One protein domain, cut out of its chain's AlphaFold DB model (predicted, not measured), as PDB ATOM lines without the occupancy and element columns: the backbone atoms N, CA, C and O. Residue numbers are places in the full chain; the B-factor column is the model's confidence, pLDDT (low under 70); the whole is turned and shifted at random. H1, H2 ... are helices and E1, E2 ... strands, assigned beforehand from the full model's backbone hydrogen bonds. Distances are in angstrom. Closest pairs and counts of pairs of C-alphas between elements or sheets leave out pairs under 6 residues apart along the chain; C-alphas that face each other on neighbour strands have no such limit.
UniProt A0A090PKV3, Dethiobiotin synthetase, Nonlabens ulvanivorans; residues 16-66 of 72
ATOM      1  N   THR A  16     131.033 131.456 145.585       94.06
ATOM      2  CA  THR A  16     130.324 131.958 144.399       94.06
ATOM      3  C   THR A  16     131.250 132.032 143.185       94.06
ATOM      4  O   THR A  16     130.871 131.599 142.101       94.06
ATOM      5  N   LEU A  17     132.503 132.452 143.387       95.12
ATOM      6  CA  LEU A  17     133.529 132.465 142.342       95.12
ATOM      7  C   LEU A  17     133.871 131.047 141.862       95.12
ATOM      8  O   LEU A  17     133.920 130.792 140.661       95.12
ATOM      9  N   VAL A  18     134.068 130.109 142.793       96.44
ATOM     10  CA  VAL A  18     134.342 128.701 142.459       96.44
ATOM     11  C   VAL A  18     133.159 128.082 141.717       96.44
ATOM     12  O   VAL A  18     133.351 127.387 140.720       96.44
ATOM     13  N   ALA A  19     131.933 128.363 142.163       96.56
ATOM     14  CA  ALA A  19     130.736 127.895 141.484       96.56
ATOM     15  C   ALA A  19     130.645 128.453 140.056       96.56
ATOM     16  O   ALA A  19     130.354 127.684 139.145       96.56
ATOM     17  N   ALA A  20     130.965 129.732 139.835       96.94
ATOM     18  CA  ALA A  20     131.019 130.318 138.495       96.94
ATOM     19  C   ALA A  20     132.069 129.651 137.600       96.94
ATOM     20  O   ALA A  20     131.756 129.274 136.474       96.94
ATOM     21  N   ALA A  21     133.285 129.432 138.110       97.31
ATOM     22  CA  ALA A  21     134.354 128.783 137.352       97.31
ATOM     23  C   ALA A  21     133.969 127.364 136.902       97.31
ATOM     24  O   ALA A  21     134.191 126.998 135.749       97.31
ATOM     25  N   ILE A  22     133.352 126.581 137.791       96.75
ATOM     26  CA  ILE A  22     132.883 125.223 137.478       96.75
ATOM     27  C   ILE A  22     131.703 125.264 136.502       96.75
ATOM     28  O   ILE A  22     131.684 124.495 135.546       96.75
ATOM     29  N   THR A  23     130.751 126.174 136.718       97.12
ATOM     30  CA  THR A  23     129.586 126.368 135.837       97.12
ATOM     31  C   THR A  23     130.042 126.688 134.413       97.12
ATOM     32  O   THR A  23     129.590 126.043 133.475       97.12
ATOM     33  N   GLN A  24     131.002 127.607 134.256       97.44
ATOM     34  CA  GLN A  24     131.588 127.960 132.963       97.44
ATOM     35  C   GLN A  24     132.335 126.791 132.322       97.44
ATOM     36  O   GLN A  24     132.149 126.522 131.143       97.44
ATOM     37  N   ALA A  25     133.206 126.114 133.075       96.81
ATOM     38  CA  ALA A  25     134.061 125.063 132.527       96.81
ATOM     39  C   ALA A  25     133.281 123.812 132.099       96.81
ATOM     40  O   ALA A  25     133.740 123.077 131.228       96.81
ATOM     41  N   LEU A  26     132.143 123.548 132.743       96.50
ATOM     42  CA  LEU A  26     131.322 122.365 132.494       96.50
ATOM     43  C   LEU A  26     130.050 122.666 131.701       96.50
ATOM     44  O   LEU A  26     129.285 121.732 131.472       96.50
ATOM     45  N   GLU A  27     129.799 123.932 131.350       96.62
ATOM     46  CA  GLU A  27     128.532 124.384 130.748       96.62
ATOM     47  C   GLU A  27     127.316 123.890 131.553       96.62
ATOM     48  O   GLU A  27     126.274 123.513 131.021       96.62
ATOM     49  N   ALA A  28     127.482 123.819 132.875       96.62
ATOM     50  CA  ALA A  28     126.518 123.184 133.756       96.62
ATOM     51  C   ALA A  28     125.370 124.137 134.085       96.62
ATOM     52  O   ALA A  28     125.553 125.354 134.127       96.62
ATOM     53  N   ASP A  29     124.209 123.574 134.407       96.88
ATOM     54  CA  ASP A  29     123.118 124.336 135.001       96.88
ATOM     55  C   ASP A  29     123.474 124.772 136.423       96.88
ATOM     56  O   ASP A  29     124.077 124.026 137.206       96.88
ATOM     57  N   TYR A  30     123.057 125.982 136.782       96.56
ATOM     58  CA  TYR A  30     123.311 126.555 138.095       96.56
ATOM     59  C   TYR A  30     122.037 126.588 138.936       96.56
ATOM     60  O   TYR A  30     120.995 127.103 138.516       96.56
ATOM     61  N   TRP A  31     122.135 126.105 140.176       95.31
ATOM     62  CA  TRP A  31     121.050 126.200 141.145       95.31
ATOM     63  C   TRP A  31     121.552 126.458 142.564       95.31
ATOM     64  O   TRP A  31     122.377 125.720 143.107       95.31
ATOM     65  N   LYS A  32     120.973 127.483 143.193       92.81
ATOM     66  CA  LYS A  32     121.133 127.793 144.611       92.81
ATOM     67  C   LYS A  32     119.774 127.610 145.298       92.81
ATOM     68  O   LYS A  32     118.881 128.428 145.101       92.81
ATOM     69  N   PRO A  33     119.565 126.557 146.107       91.12
ATOM     70  CA  PRO A  33     118.247 126.284 146.680       91.12
ATOM     71  C   PRO A  33     117.798 127.339 147.698       91.12
ATOM     72  O   PRO A  33     116.603 127.615 147.796       91.12
ATOM     73  N   ILE A  34     118.741 127.902 148.456       88.69
ATOM     74  CA  ILE A  34     118.484 128.859 149.533       88.69
ATOM     75  C   ILE A  34     119.403 130.062 149.332       88.69
ATOM     76  O   ILE A  34     120.626 129.907 149.296       88.69
ATOM     77  N   GLN A  35     118.802 131.242 149.238       86.44
ATOM     78  CA  GLN A  35     119.481 132.533 149.218       86.44
ATOM     79  C   GLN A  35     118.961 133.377 150.382       86.44
ATOM     80  O   GLN A  35     117.764 133.373 150.660       86.44
ATOM     81  N   SER A  36     119.852 134.112 151.042       84.00
ATOM     82  CA  SER A  36     119.485 135.090 152.069       84.00
ATOM     83  C   SER A  36     120.163 136.433 151.820       84.00
ATOM     84  O   SER A  36     121.302 136.452 151.352       84.00
ATOM     85  N   GLY A  37     119.510 137.535 152.184       76.75
ATOM     86  CA  GLY A  37     120.041 138.895 152.067       76.75
ATOM     87  C   GLY A  37     119.573 139.634 150.809       76.75
ATOM     88  O   GLY A  37     118.502 139.365 150.273       76.75
ATOM     89  N   ALA A  38     120.368 140.609 150.356       68.00
ATOM     90  CA  ALA A  38     119.972 141.549 149.308       68.00
ATOM     91  C   ALA A  38     119.765 140.881 147.934       68.00
ATOM     92  O   ALA A  38     120.650 140.192 147.424       68.00
ATOM     93  N   ILE A  39     118.612 141.155 147.309       64.25
ATOM     94  CA  ILE A  39     118.245 140.672 145.962       64.25
ATOM     95  C   ILE A  39     119.254 141.151 144.910       64.25
ATOM     96  O   ILE A  39     119.619 140.383 144.020       64.25
ATOM     97  N   GLU A  40     119.745 142.386 145.043       64.88
ATOM     98  CA  GLU A  40     120.649 143.027 144.076       64.88
ATOM     99  C   GLU A  40     122.021 142.337 143.954       64.88
ATOM    100  O   GLU A  40     122.713 142.513 142.951       64.88
ATOM    101  N   HIS A  41     122.389 141.490 144.924       70.62
ATOM    102  CA  HIS A  41     123.669 140.777 144.971       70.62
ATOM    103  C   HIS A  41     123.498 139.265 145.193       70.62
ATOM    104  O   HIS A  41     124.301 138.636 145.880       70.62
ATOM    105  N   SER A  42     122.435 138.667 144.642       86.25
ATOM    106  CA  SER A  42     122.240 137.214 144.740       86.25
ATOM    107  C   SER A  42     123.381 136.425 144.080       86.25
ATOM    108  O   SER A  42     123.915 136.835 143.045       86.25
ATOM    109  N   ASP A  43     123.704 135.248 144.633       89.56
ATOM    110  CA  ASP A  43     124.751 134.375 144.080       89.56
ATOM    111  C   ASP A  43     124.470 134.029 142.607       89.56
ATOM    112  O   ASP A  43     125.382 133.998 141.785       89.56
ATOM    113  N   ARG A  44     123.194 133.826 142.252       92.44
ATOM    114  CA  ARG A  44     122.754 133.550 140.878       92.44
ATOM    115  C   ARG A  44     123.138 134.672 139.913       92.44
ATOM    116  O   ARG A  44     123.652 134.391 138.835       92.44
ATOM    117  N   MET A  45     122.907 135.928 140.298       92.00
ATOM    118  CA  MET A  45     123.255 137.090 139.474       92.00
ATOM    119  C   MET A  45     124.768 137.283 139.363       92.00
ATOM    120  O   MET A  45     125.253 137.651 138.296       92.00
ATOM    121  N   GLU A  46     125.515 137.029 140.439       93.31
ATOM    122  CA  GLU A  46     126.979 137.084 140.411       93.31
ATOM    123  C   GLU A  46     127.543 136.028 139.456       93.31
ATOM    124  O   GLU A  46     128.323 136.365 138.570       93.31
ATOM    125  N   VAL A  47     127.093 134.773 139.563       95.50
ATOM    126  CA  VAL A  47     127.526 133.708 138.649       95.50
ATOM    127  C   VAL A  47     127.170 134.055 137.206       95.50
ATOM    128  O   VAL A  47     128.031 133.954 136.340       95.50
ATOM    129  N   GLN A  48     125.953 134.536 136.946       94.69
ATOM    130  CA  GLN A  48     125.541 134.958 135.606       94.69
ATOM    131  C   GLN A  48     126.424 136.073 135.029       94.69
ATOM    132  O   GLN A  48     126.650 136.104 133.823       94.69
ATOM    133  N   ARG A  49     126.948 136.975 135.868       94.88
ATOM    134  CA  ARG A  49     127.858 138.047 135.438       94.88
ATOM    135  C   ARG A  49     129.283 137.552 135.170       94.88
ATOM    136  O   ARG A  49     129.993 138.153 134.370       94.88
ATOM    137  N   LEU A  50     129.718 136.515 135.884       96.25
ATOM    138  CA  LEU A  50     131.087 135.993 135.839       96.25
ATOM    139  C   LEU A  50     131.325 134.992 134.703       96.25
ATOM    140  O   LEU A  50     132.479 134.688 134.401       96.25
ATOM    141  N   ILE A  51     130.262 134.465 134.097       96.94
ATOM    142  CA  ILE A  51     130.344 133.480 133.018       96.94
ATOM    143  C   ILE A  51     129.901 134.084 131.681       96.94
ATOM    144  O   ILE A  51     129.221 135.106 131.642       96.94
ATOM    145  N   SER A  52     130.297 133.451 130.578       96.50
ATOM    146  CA  SER A  52     130.013 133.945 129.221       96.50
ATOM    147  C   SER A  52     129.506 132.877 128.252       96.50
ATOM    148  O   SER A  52     129.269 133.195 127.088       96.50
ATOM    149  N   ASN A  53     129.361 131.626 128.701       95.25
ATOM    150  CA  ASN A  53     128.761 130.578 127.881       95.25
ATOM    151  C   ASN A  53     127.244 130.794 127.725       95.25
ATOM    152  O   ASN A  53     126.598 131.416 128.571       95.25
ATOM    153  N   ASP A  54     126.687 130.273 126.640       94.44
ATOM    154  CA  ASP A  54     125.286 130.402 126.230       94.44
ATOM    155  C   ASP A  54     124.450 129.135 126.487       94.44
ATOM    156  O   ASP A  54     123.271 129.087 126.138       94.44
ATOM    157  N   VAL A  55     125.047 128.126 127.125       97.12
ATOM    158  CA  VAL A  55     124.438 126.813 127.376       97.12
ATOM    159  C   VAL A  55     123.799 126.742 128.765       97.12
ATOM    160  O   VAL A  55     122.712 126.185 128.912       97.12
ATOM    161  N   THR A  56     124.445 127.321 129.781       97.31
ATOM    162  CA  THR A  56     124.016 127.245 131.184       97.31
ATOM    163  C   THR A  56     122.588 127.759 131.392       97.31
ATOM    164  O   THR A  56     122.271 128.918 131.104       97.31
ATOM    165  N   VAL A  57     121.747 126.943 132.037       96.75
ATOM    166  CA  VAL A  57     120.445 127.376 132.555       96.75
ATOM    167  C   VAL A  57     120.555 127.755 134.034       96.75
ATOM    168  O   VAL A  57     121.073 127.016 134.871       96.75
ATOM    169  N   PHE A  58     120.016 128.924 134.382       95.62
ATOM    170  CA  PHE A  58     119.933 129.402 135.762       95.62
ATOM    171  C   PHE A  58     118.560 129.111 136.362       95.62
ATOM    172  O   PHE A  58     117.560 129.744 136.009       95.62
ATOM    173  N   HIS A  59     118.506 128.196 137.324       94.50
ATOM    174  CA  HIS A  59     117.270 127.860 138.020       94.50
ATOM    175  C   HIS A  59     116.972 128.848 139.150       94.50
ATOM    176  O   HIS A  59     117.866 129.276 139.882       94.50
ATOM    177  N   LYS A  60     115.685 129.175 139.325       90.38
ATOM    178  CA  LYS A  60     115.218 130.028 140.423       90.38
ATOM    179  C   LYS A  60     115.489 129.371 141.779       90.38
ATOM    180  O   LYS A  60     115.346 128.155 141.950       90.38
ATOM    181  N   GLU A  61     115.844 130.196 142.749       90.69
ATOM    182  CA  GLU A  61     116.006 129.804 144.138       90.69
ATOM    183  C   GLU A  61     114.680 129.259 144.688       90.69
ATOM    184  O   GLU A  61     113.601 129.786 144.402       90.69
ATOM    185  N   ARG A  62     114.745 128.188 145.487       90.62
ATOM    186  CA  ARG A  62     113.543 127.611 146.107       90.62
ATOM    187  C   ARG A  62     113.060 128.472 147.270       90.62
ATOM    188  O   ARG A  62     111.855 128.611 147.465       90.62
ATOM    189  N   TYR A  63     114.000 129.039 148.015       87.62
ATOM    190  CA  TYR A  63     113.740 129.939 149.127       87.62
ATOM    191  C   TYR A  63     114.635 131.168 149.007       87.62
ATOM    192  O   TYR A  63     115.858 131.047 148.918       87.62
ATOM    193  N   PHE A  64     114.007 132.340 149.028       84.88
ATOM    194  CA  PHE A  64     114.682 133.624 149.122       84.88
ATOM    195  C   PHE A  64     114.294 134.273 150.451       84.88
ATOM    196  O   PHE A  64     113.113 134.505 150.704       84.88
ATOM    197  N   LEU A  65     115.277 134.518 151.311       84.06
ATOM    198  CA  LEU A  65     115.099 135.119 152.627       84.06
ATOM    199  C   LEU A  65     115.592 136.568 152.567       84.06
ATOM    200  O   LEU A  65     116.780 136.805 152.383       84.06
ATOM    201  N   GLU A  66     114.701 137.544 152.721       75.62
ATOM    202  CA  GLU A  66     115.073 138.968 152.628       75.62
ATOM    203  C   GLU A  66     116.043 139.396 153.737       75.62
ATOM    204  O   GLU A  66     116.934 140.217 153.532       75.62
TER     205      GLU A  66
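What this domain is: This is residues 16 to 66 of the 72 residues of the protein "Dethiobiotin synthetase" of Nonlabens ulvanivorans (UniProt A0A090PKV3). Two helices, H1 and H2, pack on each other at a steep tilt towards one end of an elongated domain, and a very small sheet of two parallel three-residue strands, E1 and E2, makes the other end. Two extended stretches with no named element, residues 27 to 33 and the later part of residues 51 to 62, run from the helical end to the sheet, and residues 37 to 42 lead from the sheet back to H2. The printed part has 51 residues, with two named helices and two named strands in the order H1, E1, H2, E2; the sheet's order is E1, E2. The class is mixed, helices and strands, with 25 residues, under half, in named elements. The whole is compact, with a radius of gyration of the C-alphas of 10.6 A, and spans 31 by 16 by 16 A.

Where its parts are: H1 takes residues 16 to 26 and is 15.3 A long from first to last C-alpha, beginning at C-alpha 16 at (130.324, 131.958, 144.399). E1 takes residues 34 to 36 and is 6.8 A long. H2 takes residues 43 to 50 and is 10.5 A long, with C-alpha 43 at (124.751, 134.375, 144.080). E2 takes residues 63 to 65, is 6.4 A long and ends at C-alpha 65 at (115.099, 135.119, 152.627).

How they stand to each other: H1 and H2 touch, with the C-alphas of Ala 20 and Val 47 the closest at 4.9 A. They run the same way at a steep tilt of 59 degrees. In H1 and H2 every O i to N i+4 pair is within hydrogen-bond range. The closest C-alphas of E1 and H2 are those of Gln 35 and Asp 43, 7.6 A apart. E1 and E2 are parallel neighbours, with 12 degrees between their directions. The C-alphas of Ser 36 and Leu 65 face each other at 4.4 A. N 35 and O 63 are within hydrogen-bond range at 3.0 A, and N 65 and O 35 at 2.8 A. E1, H2 and E2 form a strand-helix-strand unit, two parallel neighbour strands with a helix between them along the chain, and its crossover is right-handed. H1 and E2 are apart.

The domain as a whole: The two C-alphas farthest apart are those of Ala 25 and Glu 66, at 31.0 A. The printed part has no cut. The link from H2 to E2 is long, with 12 residues, while the links from H1 to E1 and from E1 to H2 are short. The mean pLDDT of the printed part is 90.9, and residues 38 to 40 are under 70.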